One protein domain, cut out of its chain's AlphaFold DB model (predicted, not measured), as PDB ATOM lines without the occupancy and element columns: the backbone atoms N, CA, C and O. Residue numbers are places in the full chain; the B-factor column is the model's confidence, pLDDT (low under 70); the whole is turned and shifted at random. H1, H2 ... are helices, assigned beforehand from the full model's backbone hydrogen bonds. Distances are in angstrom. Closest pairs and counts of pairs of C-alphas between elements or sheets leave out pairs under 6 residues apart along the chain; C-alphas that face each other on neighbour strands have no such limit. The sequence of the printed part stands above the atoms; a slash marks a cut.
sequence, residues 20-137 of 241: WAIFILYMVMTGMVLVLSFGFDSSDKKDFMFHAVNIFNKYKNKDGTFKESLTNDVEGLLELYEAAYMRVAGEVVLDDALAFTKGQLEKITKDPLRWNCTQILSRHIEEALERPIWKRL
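What this domain is: This is residues 20 to 137 of the 241 residues of the protein "Putative terpenoid cyclases/protein prenyltransferase alpha-alpha toroid" of Helianthus annuus (UniProt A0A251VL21). Three helices, H4, H5 and H6, pack together as a core, and from it a long, open arm of two helices, H1 and H2, runs out and folds back with a gap between them. Residues 33 to 39, at the turn of this arm, stick out, while short H3 sits at a corner with H4. The printed part has 118 residues with six named helices, H1 to H6 in chain order, and no named strand, an all-helix class. It is compact, with a radius of gyration of the C-alphas of 15.3 A and spans of 47 by 37 by 24 A.

Where its parts are: H1, residues 20 to 37, begins at C-alpha 20 (109.173, 183.795, 21.704) and is 24.0 A long. H2, residues 42 to 57, is 22.7 A long. H3 is residues 68 to 72 and H4 residues 74 to 84. H5, residues 92 to 110, is 27.5 A long. H6, residues 119 to 130, ends at C-alpha 130 (113.187, 163.587, 34.325).

How they stand to each other: H4 and H5 form a helical hairpin and touch at a steep tilt of 38 degrees, opposite ways; their closest C-alphas, Ala 84 and Leu 94, are 5.3 A apart. H6 touches H4 at a shallow tilt of 21 degrees, the same way, closest at the C-alphas of Leu 78 and Ile 125, 6.8 A. H6 also touches residues 102 to 109 of H5, closest at the C-alphas of Thr 109 and Ser 122, 6.4 A. H3 and H4 touch only at the corner, and only just, with 3 pairs of C-alphas within 8 A; the closest, Leu 70 and Leu 77, are 6.7 A apart. H2 touches H5 with residues 53 to 57 alone, closest at the C-alphas of Val 53 and Val 93, 6.8 A. H1 and H4 are near each other, and H1 and H2 are apart. Each O i to N i+4 pair is within hydrogen-bond range in H1, H2, H4, H5 and H6; H3 has 0 of 1, and 1 of 2 O i to N i+3 pairs.

The domain as a whole: The two C-alphas farthest apart, Phe 38 and Leu 113, are 46.9 A apart. The printed part has no cut and no long link. Its mean pLDDT is 70.5, with residues 20 to 56 and residue 88 under 70.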
ATOM      1  N   TRP A  20     108.154 184.822  21.489       38.22
ATOM      2  CA  TRP A  20     109.173 183.795  21.704       38.22
ATOM      3  C   TRP A  20     108.709 182.381  21.335       38.22
ATOM      4  O   TRP A  20     109.517 181.617  20.830       38.22
ATOM      5  N   ALA A  21     107.417 182.054  21.440       38.53
ATOM      6  CA  ALA A  21     106.884 180.793  20.912       38.53
ATOM      7  C   ALA A  21     106.940 180.784  19.374       38.53
ATOM      8  O   ALA A  21     107.249 179.768  18.762       38.53
ATOM      9  N   ILE A  22     106.740 181.953  18.745       42.59
ATOM     10  CA  ILE A  22     107.052 182.158  17.323       42.59
ATOM     11  C   ILE A  22     108.551 181.988  17.091       42.59
ATOM     12  O   ILE A  22     108.908 181.440  16.070       42.59
ATOM     13  N   PHE A  23     109.422 182.397  18.014       43.28
ATOM     14  CA  PHE A  23     110.872 182.241  17.891       43.28
ATOM     15  C   PHE A  23     111.341 180.786  18.037       43.28
ATOM     16  O   PHE A  23     112.208 180.380  17.280       43.28
ATOM     17  N   ILE A  24     110.744 179.972  18.915       46.50
ATOM     18  CA  ILE A  24     111.014 178.526  19.006       46.50
ATOM     19  C   ILE A  24     110.424 177.795  17.805       46.50
ATOM     20  O   ILE A  24     111.107 176.988  17.186       46.50
ATOM     21  N   LEU A  25     109.199 178.128  17.394       43.09
ATOM     22  CA  LEU A  25     108.624 177.582  16.168       43.09
ATOM     23  C   LEU A  25     109.413 178.044  14.934       43.09
ATOM     24  O   LEU A  25     109.568 177.273  14.005       43.09
ATOM     25  N   TYR A  26     109.965 179.258  14.925       44.78
ATOM     26  CA  TYR A  26     110.853 179.777  13.882       44.78
ATOM     27  C   TYR A  26     112.216 179.093  13.955       44.78
ATOM     28  O   TYR A  26     112.715 178.717  12.915       44.78
ATOM     29  N   MET A  27     112.782 178.809  15.126       45.50
ATOM     30  CA  MET A  27     114.004 178.004  15.295       45.50
ATOM     31  C   MET A  27     113.805 176.564  14.801       45.50
ATOM     32  O   MET A  27     114.669 176.020  14.120       45.50
ATOM     33  N   VAL A  28     112.635 175.973  15.053       51.31
ATOM     34  CA  VAL A  28     112.266 174.623  14.601       51.31
ATOM     35  C   VAL A  28     111.921 174.602  13.103       51.31
ATOM     36  O   VAL A  28     112.344 173.697  12.390       51.31
ATOM     37  N   MET A  29     111.210 175.610  12.588       41.66
ATOM     38  CA  MET A  29     110.748 175.675  11.192       41.66
ATOM     39  C   MET A  29     111.785 176.271  10.241       41.66
ATOM     40  O   MET A  29     111.908 175.779   9.130       41.66
ATOM     41  N   THR A  30     112.556 177.289  10.630       45.81
ATOM     42  CA  THR A  30     113.721 177.741   9.844       45.81
ATOM     43  C   THR A  30     114.890 176.789   9.994       45.81
ATOM     44  O   THR A  30     115.564 176.569   8.999       45.81
ATOM     45  N   GLY A  31     115.038 176.113  11.140       43.03
ATOM     46  CA  GLY A  31     115.864 174.913  11.249       43.03
ATOM     47  C   GLY A  31     115.463 173.884  10.192       43.03
ATOM     48  O   GLY A  31     116.274 173.561   9.341       43.03
ATOM     49  N   MET A  32     114.198 173.455  10.129       38.94
ATOM     50  CA  MET A  32     113.734 172.501   9.104       38.94
ATOM     51  C   MET A  32     113.803 173.025   7.653       38.94
ATOM     52  O   MET A  32     114.145 172.264   6.757       38.94
ATOM     53  N   VAL A  33     113.491 174.299   7.385       36.12
ATOM     54  CA  VAL A  33     113.431 174.860   6.018       36.12
ATOM     55  C   VAL A  33     114.817 175.221   5.468       36.12
ATOM     56  O   VAL A  33     115.052 175.014   4.277       36.12
ATOM     57  N   LEU A  34     115.757 175.690   6.299       36.22
ATOM     58  CA  LEU A  34     117.159 175.890   5.898       36.22
ATOM     59  C   LEU A  34     117.903 174.554   5.778       36.22
ATOM     60  O   LEU A  34     118.677 174.382   4.838       36.22
ATOM     61  N   VAL A  35     117.600 173.581   6.646       40.81
ATOM     62  CA  VAL A  35     118.116 172.201   6.548       40.81
ATOM     63  C   VAL A  35     117.645 171.510   5.265       40.81
ATOM     64  O   VAL A  35     118.427 170.790   4.654       40.81
ATOM     65  N   LEU A  36     116.413 171.763   4.810       38.59
ATOM     66  CA  LEU A  36     115.890 171.191   3.561       38.59
ATOM     67  C   LEU A  36     116.286 171.961   2.288       38.59
ATOM     68  O   LEU A  36     116.199 171.383   1.208       38.59
ATOM     69  N   SER A  37     116.692 173.236   2.382       40.09
ATOM     70  CA  SER A  37     116.904 174.088   1.193       40.09
ATOM     71  C   SER A  37     118.352 174.519   0.942       40.09
ATOM     72  O   SER A  37     118.663 174.830  -0.204       40.09
ATOM     73  N   PHE A  38     119.230 174.568   1.955       36.91
ATOM     74  CA  PHE A  38     120.551 175.204   1.794       36.91
ATOM     75  C   PHE A  38     121.758 174.482   2.408       36.91
ATOM     76  O   PHE A  38     122.872 174.876   2.090       36.91
ATOM     77  N   GLY A  39     121.585 173.411   3.190       40.62
ATOM     78  CA  GLY A  39     122.722 172.724   3.813       40.62
ATOM     79  C   GLY A  39     123.335 173.585   4.922       40.62
ATOM     80  O   GLY A  39     124.021 174.570   4.679       40.62
ATOM     81  N   PHE A  40     123.032 173.239   6.167       41.38
ATOM     82  CA  PHE A  40     123.418 174.026   7.334       41.38
ATOM     83  C   PHE A  40     124.896 173.758   7.673       41.38
ATOM     84  O   PHE A  40     125.212 172.742   8.293       41.38
ATOM     85  N   ASP A  41     125.809 174.627   7.232       43.34
ATOM     86  CA  ASP A  41     127.243 174.497   7.518       43.34
ATOM     87  C   ASP A  41     127.544 174.739   9.015       43.34
ATOM     88  O   ASP A  41     126.852 175.484   9.715       43.34
ATOM     89  N   SER A  42     128.610 174.123   9.537       40.53
ATOM     90  CA  SER A  42     129.058 174.272  10.934       40.53
ATOM     91  C   SER A  42     129.397 175.732  11.286       40.53
ATOM     92  O   SER A  42     129.309 176.132  12.451       40.53
ATOM     93  N   SER A  43     129.745 176.542  10.280       39.03
ATOM     94  CA  SER A  43     129.964 177.982  10.434       39.03
ATOM     95  C   SER A  43     128.656 178.754  10.654       39.03
ATOM     96  O   SER A  43     128.592 179.585  11.557       39.03
ATOM     97  N   ASP A  44     127.579 178.404   9.945       44.59
ATOM     98  CA  ASP A  44     126.260 179.035  10.110       44.59
ATOM     99  C   ASP A  44     125.590 178.638  11.436       44.59
ATOM    100  O   ASP A  44     124.910 179.460  12.059       44.59
ATOM    101  N   LYS A  45     125.854 177.417  11.944       41.97
ATOM    102  CA  LYS A  45     125.520 177.034  13.332       41.97
ATOM    103  C   LYS A  45     126.131 178.018  14.323       41.97
ATOM    104  O   LYS A  45     125.429 178.485  15.210       41.97
ATOM    105  N   LYS A  46     127.417 178.349  14.185       43.91
ATOM    106  CA  LYS A  46     128.098 179.267  15.110       43.91
ATOM    107  C   LYS A  46     127.520 180.673  15.037       43.91
ATOM    108  O   LYS A  46     127.270 181.247  16.089       43.91
ATOM    109  N   ASP A  47     127.237 181.192  13.846       45.50
ATOM    110  CA  ASP A  47     126.716 182.555  13.685       45.50
ATOM    111  C   ASP A  47     125.261 182.693  14.167       45.50
ATOM    112  O   ASP A  47     124.915 183.646  14.876       45.50
ATOM    113  N   PHE A  48     124.410 181.704  13.879       48.88
ATOM    114  CA  PHE A  48     123.023 181.666  14.354       48.88
ATOM    115  C   PHE A  48     122.938 181.439  15.875       48.88
ATOM    116  O   PHE A  48     122.113 182.045  16.566       48.88
ATOM    117  N   MET A  49     123.844 180.633  16.429       51.50
ATOM    118  CA  MET A  49     123.910 180.328  17.863       51.50
ATOM    119  C   MET A  49     124.584 181.458  18.662       51.50
ATOM    120  O   MET A  49     124.134 181.781  19.762       51.50
ATOM    121  N   PHE A  50     125.541 182.189  18.078       51.81
ATOM    122  CA  PHE A  50     126.062 183.448  18.633       51.81
ATOM    123  C   PHE A  50     124.956 184.509  18.741       51.81
ATOM    124  O   PHE A  50     124.891 185.275  19.709       51.81
ATOM    125  N   HIS A  51     124.020 184.515  17.786       54.41
ATOM    126  CA  HIS A  51     122.819 185.342  17.874       54.41
ATOM    127  C   HIS A  51     121.902 184.911  19.033       54.41
ATOM    128  O   HIS A  51     121.396 185.769  19.758       54.41
ATOM    129  N   ALA A  52     121.746 183.605  19.276       56.16
ATOM    130  CA  ALA A  52     120.988 183.077  20.413       56.16
ATOM    131  C   ALA A  52     121.617 183.455  21.770       56.16
ATOM    132  O   ALA A  52     120.913 183.950  22.652       56.16
ATOM    133  N   VAL A  53     122.942 183.346  21.924       61.03
ATOM    134  CA  VAL A  53     123.671 183.792  23.133       61.03
ATOM    135  C   VAL A  53     123.421 185.278  23.421       61.03
ATOM    136  O   VAL A  53     123.142 185.667  24.560       61.03
ATOM    137  N   ASN A  54     123.432 186.117  22.381       64.50
ATOM    138  CA  ASN A  54     123.129 187.544  22.513       64.50
ATOM    139  C   ASN A  54     121.675 187.823  22.917       64.50
ATOM    140  O   ASN A  54     121.406 188.812  23.606       64.50
ATOM    141  N   ILE A  55     120.735 186.957  22.537       69.19
ATOM    142  CA  ILE A  55     119.343 187.044  22.988       69.19
ATOM    143  C   ILE A  55     119.255 186.733  24.485       69.19
ATOM    144  O   ILE A  55     118.642 187.514  25.216       69.19
ATOM    145  N   PHE A  56     119.919 185.678  24.970       68.94
ATOM    146  CA  PHE A  56     119.899 185.310  26.394       68.94
ATOM    147  C   PHE A  56     120.545 186.367  27.296       68.94
ATOM    148  O   PHE A  56     120.047 186.624  28.394       68.94
ATOM    149  N   ASN A  57     121.572 187.071  26.812       74.69
ATOM    150  CA  ASN A  57     122.205 188.166  27.553       74.69
ATOM    151  C   ASN A  57     121.241 189.325  27.878       74.69
ATOM    152  O   ASN A  57     121.408 189.985  28.902       74.69
ATOM    153  N   LYS A  58     120.175 189.545  27.093       76.81
ATOM    154  CA  LYS A  58     119.141 190.558  27.409       76.81
ATOM    155  C   LYS A  58     118.331 190.216  28.662       76.81
ATOM    156  O   LYS A  58     117.724 191.099  29.282       76.81
ATOM    157  N   TYR A  59     118.309 188.941  29.028       74.50
ATOM    158  CA  TYR A  59     117.590 188.416  30.180       74.50
ATOM    159  C   TYR A  59     118.476 188.270  31.420       74.50
ATOM    160  O   TYR A  59     117.979 187.887  32.480       74.50
ATOM    161  N   LYS A  60     119.756 188.641  31.310       80.06
ATOM    162  CA  LYS A  60     120.666 188.774  32.441       80.06
ATOM    163  C   LYS A  60     120.614 190.188  33.035       80.06
ATOM    164  O   LYS A  60     120.289 191.175  32.367       80.06
ATOM    165  N   ASN A  61     120.878 190.267  34.327       83.12
ATOM    166  CA  ASN A  61     121.115 191.478  35.091       83.12
ATOM    167  C   ASN A  61     122.560 191.964  34.867       83.12
ATOM    168  O   ASN A  61     123.379 191.284  34.250       83.12
ATOM    169  N   LYS A  62     122.888 193.164  35.365       80.62
ATOM    170  CA  LYS A  62     124.234 193.761  35.220       80.62
ATOM    171  C   LYS A  62     125.337 192.975  35.943       80.62
ATOM    172  O   LYS A  62     126.502 193.126  35.606       80.62
ATOM    173  N   ASP A  63     124.960 192.166  36.925       80.25
ATOM    174  CA  ASP A  63     125.809 191.233  37.676       80.25
ATOM    175  C   ASP A  63     126.007 189.882  36.951       80.25
ATOM    176  O   ASP A  63     126.736 189.026  37.443       80.25
ATOM    177  N   GLY A  64     125.371 189.677  35.790       76.88
ATOM    178  CA  GLY A  64     125.455 188.445  35.001       76.88
ATOM    179  C   GLY A  64     124.456 187.353  35.398       76.88
ATOM    180  O   GLY A  64     124.435 186.302  34.750       76.88
ATOM    181  N   THR A  65     123.603 187.587  36.403       82.06
ATOM    182  CA  THR A  65     122.580 186.625  36.852       82.06
ATOM    183  C   THR A  65     121.303 186.730  36.021       82.06
ATOM    184  O   THR A  65     121.005 187.780  35.458       82.06
ATOM    185  N   PHE A  66     120.520 185.655  35.906       81.88
ATOM    186  CA  PHE A  66     119.229 185.721  35.214       81.88
ATOM    187  C   PHE A  66     118.204 186.525  36.020       81.88
ATOM    188  O   PHE A  66     118.107 186.393  37.239       81.88
ATOM    189  N   LYS A  67     117.419 187.354  35.324       80.94
ATOM    190  CA  LYS A  67     116.377 188.191  35.932       80.94
ATOM    191  C   LYS A  67     115.341 187.340  36.662       80.94
ATOM    192  O   LYS A  67     114.705 186.482  36.052       80.94
ATOM    193  N   GLU A  68     115.070 187.668  37.924       79.19
ATOM    194  CA  GLU A  68     114.006 187.018  38.705       79.19
ATOM    195  C   GLU A  68     112.621 187.197  38.078       79.19
ATOM    196  O   GLU A  68     111.768 186.336  38.225       79.19
ATOM    197  N   SER A  69     112.392 188.245  37.279       78.06
ATOM    198  CA  SER A  69     111.121 188.428  36.565       78.06
ATOM    199  C   SER A  69     110.752 187.256  35.644       78.06
ATOM    200  O   SER A  69     109.578 187.096  35.323       78.06
ATOM    201  N   LEU A  70     111.729 186.444  35.216       77.50
ATOM    202  CA  LEU A  70     111.498 185.243  34.405       77.50
ATOM    203  C   LEU A  70     110.755 184.147  35.169       77.50
ATOM    204  O   LEU A  70     110.087 183.331  34.544       77.50
ATOM    205  N   THR A  71     110.840 184.117  36.501       78.69
ATOM    206  CA  THR A  71     110.193 183.056  37.284       78.69
ATOM    207  C   THR A  71     108.672 183.151  37.234       78.69
ATOM    208  O   THR A  71     107.995 182.157  37.453       78.69
ATOM    209  N   ASN A  72     108.129 184.329  36.913       80.06
ATOM    210  CA  ASN A  72     106.686 184.547  36.812       80.06
ATOM    211  C   ASN A  72     106.059 183.884  35.573       80.06
ATOM    212  O   ASN A  72     104.850 183.672  35.556       80.06
ATOM    213  N   ASP A  73     106.852 183.571  34.541       83.31
ATOM    214  CA  ASP A  73     106.392 182.901  33.320       83.31
ATOM    215  C   ASP A  73     106.885 181.453  33.301       83.31
ATOM    216  O   ASP A  73     107.942 181.133  32.758       83.31
ATOM    217  N   VAL A  74     106.113 180.571  33.938       85.00
ATOM    218  CA  VAL A  74     106.455 179.151  34.103       85.00
ATOM    219  C   VAL A  74     106.631 178.439  32.755       85.00
ATOM    220  O   VAL A  74     107.531 177.615  32.609       85.00
ATOM    221  N   GLU A  75     105.810 178.775  31.755       82.38
ATOM    222  CA  GLU A  75     105.926 178.213  30.402       82.38
ATOM    223  C   GLU A  75     107.217 178.676  29.721       82.38
ATOM    224  O   GLU A  75     107.973 177.849  29.215       82.38
ATOM    225  N   GLY A  76     107.517 179.980  29.767       82.50
ATOM    226  CA  GLY A  76     108.758 180.517  29.204       82.50
ATOM    227  C   GLY A  76     110.012 179.965  29.895       82.50
ATOM    228  O   GLY A  76     111.037 179.738  29.250       82.50
ATOM    229  N   LEU A  77     109.931 179.692  31.199       86.88
ATOM    230  CA  LEU A  77     111.002 179.062  31.968       86.88
ATOM    231  C   LEU A  77     111.252 177.609  31.529       86.88
ATOM    232  O   LEU A  77     112.405 177.190  31.419       86.88
ATOM    233  N   LEU A  78     110.181 176.856  31.266       85.62
ATOM    234  CA  LEU A  78     110.262 175.485  30.770       85.62
ATOM    235  C   LEU A  78     110.829 175.422  29.350       85.62
ATOM    236  O   LEU A  78     111.664 174.576  29.045       85.62
ATOM    237  N   GLU A  79     110.427 176.346  28.488       82.56
ATOM    238  CA  GLU A  79     110.980 176.431  27.140       82.56
ATOM    239  C   GLU A  79     112.462 176.811  27.138       82.56
ATOM    240  O   GLU A  79     113.250 176.234  26.387       82.56
ATOM    241  N   LEU A  80     112.869 177.730  28.017       83.69
ATOM    242  CA  LEU A  80     114.278 178.071  28.206       83.69
ATOM    243  C   LEU A  80     115.088 176.866  28.706       83.69
ATOM    244  O   LEU A  80     116.210 176.658  28.247       83.69
ATOM    245  N   TYR A  81     114.520 176.071  29.615       87.19
ATOM    246  CA  TYR A  81     115.128 174.828  30.088       87.19
ATOM    247  C   TYR A  81     115.376 173.847  28.938       87.19
ATOM    248  O   TYR A  81     116.488 173.342  28.793       87.19
ATOM    249  N   GLU A  82     114.374 173.625  28.084       83.81
ATOM    250  CA  GLU A  82     114.493 172.736  26.924       83.81
ATOM    251  C   GLU A  82     115.487 173.271  25.886       83.81
ATOM    252  O   GLU A  82     116.310 172.515  25.370       83.81
ATOM    253  N   ALA A  83     115.488 174.577  25.612       79.94
ATOM    254  CA  ALA A  83     116.452 175.194  24.699       79.94
ATOM    255  C   ALA A  83     117.896 175.095  25.222       79.94
ATOM    256  O   ALA A  83     118.822 174.837  24.453       79.94
ATOM    257  N   ALA A  84     118.102 175.239  26.536       83.12
ATOM    258  CA  ALA A  84     119.428 175.166  27.147       83.12
ATOM    259  C   ALA A  84     120.075 173.769  27.049       83.12
ATOM    260  O   ALA A  84     121.296 173.651  27.174       83.12
ATOM    261  N   TYR A  85     119.305 172.710  26.764       78.62
ATOM    262  CA  TYR A  85     119.863 171.385  26.463       78.62
ATOM    263  C   TYR A  85     120.529 171.274  25.091       78.62
ATOM    264  O   TYR A  85     121.254 170.304  24.869       78.62
ATOM    265  N   MET A  86     120.339 172.249  24.200       73.69
ATOM    266  CA  MET A  86     120.993 172.296  22.884       73.69
ATOM    267  C   MET A  86     122.407 172.889  22.934       73.69
ATOM    268  O   MET A  86     123.033 173.067  21.892       73.69
ATOM    269  N   ARG A  87     122.902 173.220  24.132       71.62
ATOM    270  CA  ARG A  87     124.218 173.826  24.337       71.62
ATOM    271  C   ARG A  87     125.358 172.989  23.759       71.62
ATOM    272  O   ARG A  87     125.363 171.757  23.849       71.62
ATOM    273  N   VAL A  88     126.379 173.682  23.279       68.00
ATOM    274  CA  VAL A  88     127.662 173.111  22.863       68.00
ATOM    275  C   VAL A  88     128.723 173.410  23.928       68.00
ATOM    276  O   VAL A  88     128.611 174.349  24.716       68.00
ATOM    277  N   ALA A  89     129.765 172.579  23.996       70.00
ATOM    278  CA  ALA A  89     130.863 172.779  24.938       70.00
ATOM    279  C   ALA A  89     131.499 174.175  24.771       70.00
ATOM    280  O   ALA A  89     131.890 174.555  23.668       70.00
ATOM    281  N   GLY A  90     131.625 174.914  25.879       72.12
ATOM    282  CA  GLY A  90     132.176 176.277  25.914       72.12
ATOM    283  C   GLY A  90     131.128 177.387  26.071       72.12
ATOM    284  O   GLY A  90     131.498 178.543  26.274       72.12
ATOM    285  N   GLU A  91     129.835 177.062  26.037       73.88
ATOM    286  CA  GLU A  91     128.746 178.040  26.142       73.88
ATOM    287  C   GLU A  91     128.286 178.282  27.585       73.88
ATOM    288  O   GLU A  91     127.206 177.865  28.009       73.88
ATOM    289  N   VAL A  92     129.085 179.055  28.325       81.38
ATOM    290  CA  VAL A  92     128.837 179.384  29.744       81.38
ATOM    291  C   VAL A  92     127.438 179.977  29.979       81.38
ATOM    292  O   VAL A  92     126.794 179.695  30.983       81.38
ATOM    293  N   VAL A  93     126.914 180.765  29.032       81.00
ATOM    294  CA  VAL A  93     125.587 181.394  29.159       81.00
ATOM    295  C   VAL A  93     124.455 180.362  29.190       81.00
ATOM    296  O   VAL A  93     123.503 180.541  29.951       81.00
ATOM    297  N   LEU A  94     124.547 179.296  28.391       79.75
ATOM    298  CA  LEU A  94     123.542 178.231  28.372       79.75
ATOM    299  C   LEU A  94     123.731 177.253  29.534       79.75
ATOM    300  O   LEU A  94     122.746 176.713  30.035       79.75
ATOM    301  N   ASP A  95     124.961 177.070  30.014       83.81
ATOM    302  CA  ASP A  95     125.221 176.347  31.261       83.81
ATOM    303  C   ASP A  95     124.567 177.040  32.463       83.81
ATOM    304  O   ASP A  95     123.831 176.397  33.221       83.81
ATOM    305  N   ASP A  96     124.746 178.359  32.582       85.44
ATOM    306  CA  ASP A  96     124.082 179.177  33.600       85.44
ATOM    307  C   ASP A  96     122.555 179.118  33.457       85.44
ATOM    308  O   ASP A  96     121.836 179.002  34.453       85.44
ATOM    309  N   ALA A  97     122.048 179.201  32.219       85.06
ATOM    310  CA  ALA A  97     120.614 179.160  31.939       85.06
ATOM    311  C   ALA A  97     120.013 177.825  32.377       85.06
ATOM    312  O   ALA A  97     118.966 177.797  33.026       85.06
ATOM    313  N   LEU A  98     120.693 176.718  32.075       87.69
ATOM    314  CA  LEU A  98     120.247 175.388  32.461       87.69
ATOM    315  C   LEU A  98     120.234 175.225  33.986       87.69
ATOM    316  O   LEU A  98     119.260 174.716  34.538       87.69
ATOM    317  N   ALA A  99     121.279 175.684  34.680       90.12
ATOM    318  CA  ALA A  99     121.340 175.626  36.141       90.12
ATOM    319  C   ALA A  99     120.233 176.470  36.798       90.12
ATOM    320  O   ALA A  99     119.551 176.001  37.714       90.12
ATOM    321  N   PHE A 100     120.016 177.690  36.297       89.06
ATOM    322  CA  PHE A 100     118.973 178.591  36.779       89.06
ATOM    323  C   PHE A 100     117.573 178.010  36.565       89.06
ATOM    324  O   PHE A 100     116.806 177.874  37.520       89.06
ATOM    325  N   THR A 101     117.243 177.643  35.325       89.81
ATOM    326  CA  THR A 101     115.910 177.136  34.976       89.81
ATOM    327  C   THR A 101     115.591 175.841  35.700       89.81
ATOM    328  O   THR A 101     114.516 175.734  36.287       89.81
ATOM    329  N   LYS A 102     116.540 174.901  35.772       91.38
ATOM    330  CA  LYS A 102     116.373 173.654  36.525       91.38
ATOM    331  C   LYS A 102     116.042 173.919  37.993       91.38
ATOM    332  O   LYS A 102     115.068 173.376  38.507       91.38
ATOM    333  N   GLY A 103     116.805 174.789  38.657       91.00
ATOM    334  CA  GLY A 103     116.581 175.108  40.069       91.00
ATOM    335  C   GLY A 103     115.243 175.806  40.336       91.00
ATOM    336  O   GLY A 103     114.666 175.637  41.408       91.00
ATOM    337  N   GLN A 104     114.734 176.586  39.381       89.94
ATOM    338  CA  GLN A 104     113.421 177.225  39.491       89.94
ATOM    339  C   GLN A 104     112.281 176.239  39.214       89.94
ATOM    340  O   GLN A 104     111.335 176.177  39.997       89.94
ATOM    341  N   LEU A 105     112.396 175.409  38.176       90.25
ATOM    342  CA  LEU A 105     111.412 174.369  37.868       90.25
ATOM    343  C   LEU A 105     111.270 173.371  39.024       90.25
ATOM    344  O   LEU A 105     110.151 173.100  39.440       90.25
ATOM    345  N   GLU A 106     112.372 172.931  39.642       90.88
ATOM    346  CA  GLU A 106     112.330 172.062  40.831       90.88
ATOM    347  C   GLU A 106     111.616 172.707  42.033       90.88
ATOM    348  O   GLU A 106     111.003 172.008  42.844       90.88
ATOM    349  N   LYS A 107     111.684 174.038  42.183       89.12
ATOM    350  CA  LYS A 107     110.917 174.761  43.212       89.12
ATOM    351  C   LYS A 107     109.431 174.799  42.868       89.12
ATOM    352  O   LYS A 107     108.614 174.649  43.771       89.12
ATOM    353  N   ILE A 108     109.095 174.980  41.592       87.31
ATOM    354  CA  ILE A 108     107.710 174.996  41.105       87.31
ATOM    355  C   ILE A 108     107.060 173.627  41.321       87.31
ATOM    356  O   ILE A 108     105.941 173.566  41.816       87.31
ATOM    357  N   THR A 109     107.770 172.530  41.051       85.44
ATOM    358  CA  THR A 109     107.250 171.170  41.265       85.44
ATOM    359  C   THR A 109     106.954 170.869  42.739       85.44
ATOM    360  O   THR A 109     106.033 170.119  43.047       85.44
ATOM    361  N   LYS A 110     107.711 171.461  43.673       86.94
ATOM    362  CA  LYS A 110     107.497 171.282  45.122       86.94
ATOM    363  C   LYS A 110     106.276 172.034  45.653       86.94
ATOM    364  O   LYS A 110     105.704 171.605  46.651       86.94
ATOM    365  N   ASP A 111     105.906 173.144  45.022       83.56
ATOM    366  CA  ASP A 111     104.746 173.955  45.407       83.56
ATOM    367  C   ASP A 111     104.063 174.569  44.165       83.56
ATOM    368  O   ASP A 111     104.238 175.758  43.870       83.56
ATOM    369  N   PRO A 112     103.285 173.770  43.406       78.44
ATOM    370  CA  PRO A 112     102.668 174.225  42.157       78.44
ATOM    371  C   PRO A 112     101.591 175.300  42.363       78.44
ATOM    372  O   PRO A 112     101.374 176.146  41.490       78.44
ATOM    373  N   LEU A 113     100.926 175.290  43.527       75.19
ATOM    374  CA  LEU A 113      99.842 176.217  43.872       75.19
ATOM    375  C   LEU A 113     100.353 177.649  44.020       75.19
ATOM    376  O   LEU A 113      99.700 178.589  43.564       75.19
ATOM    377  N   ARG A 114     101.550 177.818  44.591       78.00
ATOM    378  CA  ARG A 114     102.207 179.123  44.727       78.00
ATOM    379  C   ARG A 114     102.462 179.816  43.387       78.00
ATOM    380  O   ARG A 114     102.493 181.043  43.338       78.00
ATOM    381  N   TRP A 115     102.638 179.045  42.319       74.19
ATOM    382  CA  TRP A 115     102.971 179.548  40.984       74.19
ATOM    383  C   TRP A 115     101.784 179.562  40.016       74.19
ATOM    384  O   TRP A 115     101.980 179.799  38.828       74.19
ATOM    385  N   ASN A 116     100.560 179.318  40.506       74.81
ATOM    386  CA  ASN A 116      99.351 179.208  39.679       74.81
ATOM    387  C   ASN A 116      99.540 178.238  38.490       74.81
ATOM    388  O   ASN A 116      99.092 178.491  37.370       74.81
ATOM    389  N   CYS A 117     100.274 177.147  38.725       77.38
ATOM    390  CA  CYS A 117     100.618 176.177  37.697       77.38
ATOM    391  C   CYS A 117      99.467 175.180  37.525       77.38
ATOM    392  O   CYS A 117      99.025 174.553  38.492       77.38
ATOM    393  N   THR A 118      98.967 175.017  36.298       80.94
ATOM    394  CA  THR A 118      97.934 174.012  36.020       80.94
ATOM    395  C   THR A 118      98.499 172.607  36.232       80.94
ATOM    396  O   THR A 118      99.681 172.354  36.008       80.94
ATOM    397  N   GLN A 119      97.651 171.653  36.625       80.25
ATOM    398  CA  GLN A 119      98.081 170.265  36.841       80.25
ATOM    399  C   GLN A 119      98.754 169.662  35.593       80.25
ATOM    400  O   GLN A 119      99.712 168.898  35.698       80.25
ATOM    401  N   ILE A 120      98.275 170.045  34.406       79.69
ATOM    402  CA  ILE A 120      98.826 169.613  33.119       79.69
ATOM    403  C   ILE A 120     100.252 170.157  32.937       79.69
ATOM    404  O   ILE A 120     101.151 169.392  32.591       79.69
ATOM    405  N   LEU A 121     100.468 171.449  33.210       81.75
ATOM    406  CA  LEU A 121     101.782 172.083  33.107       81.75
ATOM    407  C   LEU A 121     102.758 171.531  34.156       81.75
ATOM    408  O   LEU A 121     103.903 171.249  33.820       81.75
ATOM    409  N   SER A 122     102.300 171.282  35.387       85.94
ATOM    410  CA  SER A 122     103.121 170.661  36.438       85.94
ATOM    411  C   SER A 122     103.650 169.292  36.011       85.94
ATOM    412  O   SER A 122     104.848 169.035  36.111       85.94
ATOM    413  N   ARG A 123     102.782 168.438  35.453       84.62
ATOM    414  CA  ARG A 123     103.190 167.130  34.924       84.62
ATOM    415  C   ARG A 123     104.189 167.269  33.773       84.62
ATOM    416  O   ARG A 123     105.152 166.518  33.702       84.62
ATOM    417  N   HIS A 124     103.986 168.241  32.886       83.25
ATOM    418  CA  HIS A 124     104.910 168.495  31.781       83.25
ATOM    419  C   HIS A 124     106.304 168.924  32.283       83.25
ATOM    420  O   HIS A 124     107.314 168.454  31.761       83.25
ATOM    421  N   ILE A 125     106.364 169.740  33.342       87.69
ATOM    422  CA  ILE A 125     107.617 170.132  34.008       87.69
ATOM    423  C   ILE A 125     108.305 168.922  34.647       87.69
ATOM    424  O   ILE A 125     109.512 168.760  34.486       87.69
ATOM    425  N   GLU A 126     107.562 168.064  35.349       88.81
ATOM    426  CA  GLU A 126     108.104 166.831  35.939       88.81
ATOM    427  C   GLU A 126     108.732 165.926  34.879       88.81
ATOM    428  O   GLU A 126     109.872 165.485  35.032       88.81
ATOM    429  N   GLU A 127     108.021 165.705  33.770       86.44
ATOM    430  CA  GLU A 127     108.532 164.906  32.660       86.44
ATOM    431  C   GLU A 127     109.801 165.536  32.060       86.44
ATOM    432  O   GLU A 127     110.760 164.822  31.754       86.44
ATOM    433  N   ALA A 128     109.831 166.863  31.877       87.06
ATOM    434  CA  ALA A 128     110.991 167.588  31.346       87.06
ATOM    435  C   ALA A 128     112.213 167.469  32.264       87.06
ATOM    436  O   ALA A 128     113.319 167.198  31.792       87.06
ATOM    437  N   LEU A 129     112.003 167.596  33.579       89.06
ATOM    438  CA  LEU A 129     113.047 167.430  34.588       89.06
ATOM    439  C   LEU A 129     113.594 165.997  34.644       89.06
ATOM    440  O   LEU A 129     114.792 165.822  34.880       89.06
ATOM    441  N   GLU A 130     112.751 164.984  34.416       89.38
ATOM    442  CA  GLU A 130     113.187 163.587  34.325       89.38
ATOM    443  C   GLU A 130     114.022 163.356  33.058       89.38
ATOM    444  O   GLU A 130     115.125 162.797  33.110       89.38
ATOM    445  N   ARG A 131     113.497 163.784  31.905       84.69
ATOM    446  CA  ARG A 131     114.176 163.696  30.611       84.69
ATOM    447  C   ARG A 131     113.794 164.889  29.737       84.69
ATOM    448  O   ARG A 131     112.617 164.995  29.399       84.69
ATOM    449  N   PRO A 132     114.751 165.697  29.260       82.00
ATOM    450  CA  PRO A 132     114.451 166.780  28.327       82.00
ATOM    451  C   PRO A 132     114.011 166.229  26.972       82.00
ATOM    452  O   PRO A 132     114.429 165.129  26.587       82.00
ATOM    453  N   ILE A 133     113.227 167.005  26.227       75.88
ATOM    454  CA  ILE A 133     112.659 166.636  24.920       75.88
ATOM    455  C   ILE A 133     113.752 166.167  23.952       75.88
ATOM    456  O   ILE A 133     113.581 165.156  23.273       75.88
ATOM    457  N   TRP A 134     114.921 166.809  23.969       72.31
ATOM    458  CA  TRP A 134     116.074 166.453  23.128       72.31
ATOM    459  C   TRP A 134     116.637 165.052  23.370       72.31
ATOM    460  O   TRP A 134     117.296 164.487  22.502       72.31
ATOM    461  N   LYS A 135     116.388 164.474  24.547       75.88
ATOM    462  CA  LYS A 135     116.813 163.110  24.898       75.88
ATOM    463  C   LYS A 135     115.684 162.090  24.765       75.88
ATOM    464  O   LYS A 135     115.880 160.914  25.086       75.88
ATOM    465  N   ARG A 136     114.490 162.516  24.349       75.75
ATOM    466  CA  ARG A 136     113.333 161.637  24.165       75.75
ATOM    467  C   ARG A 136     113.247 161.170  22.720       75.75
ATOM    468  O   ARG A 136     113.664 161.848  21.791       75.75
ATOM    469  N   LEU A 137     112.658 159.991  22.531       77.94
ATOM    470  CA  LEU A 137     112.360 159.481  21.197       77.94
ATOM    471  C   LEU A 137     111.215 160.311  20.594       77.94
ATOM    472  O   LEU A 137     110.112 160.264  21.151       77.94
TER     473      LEU A 137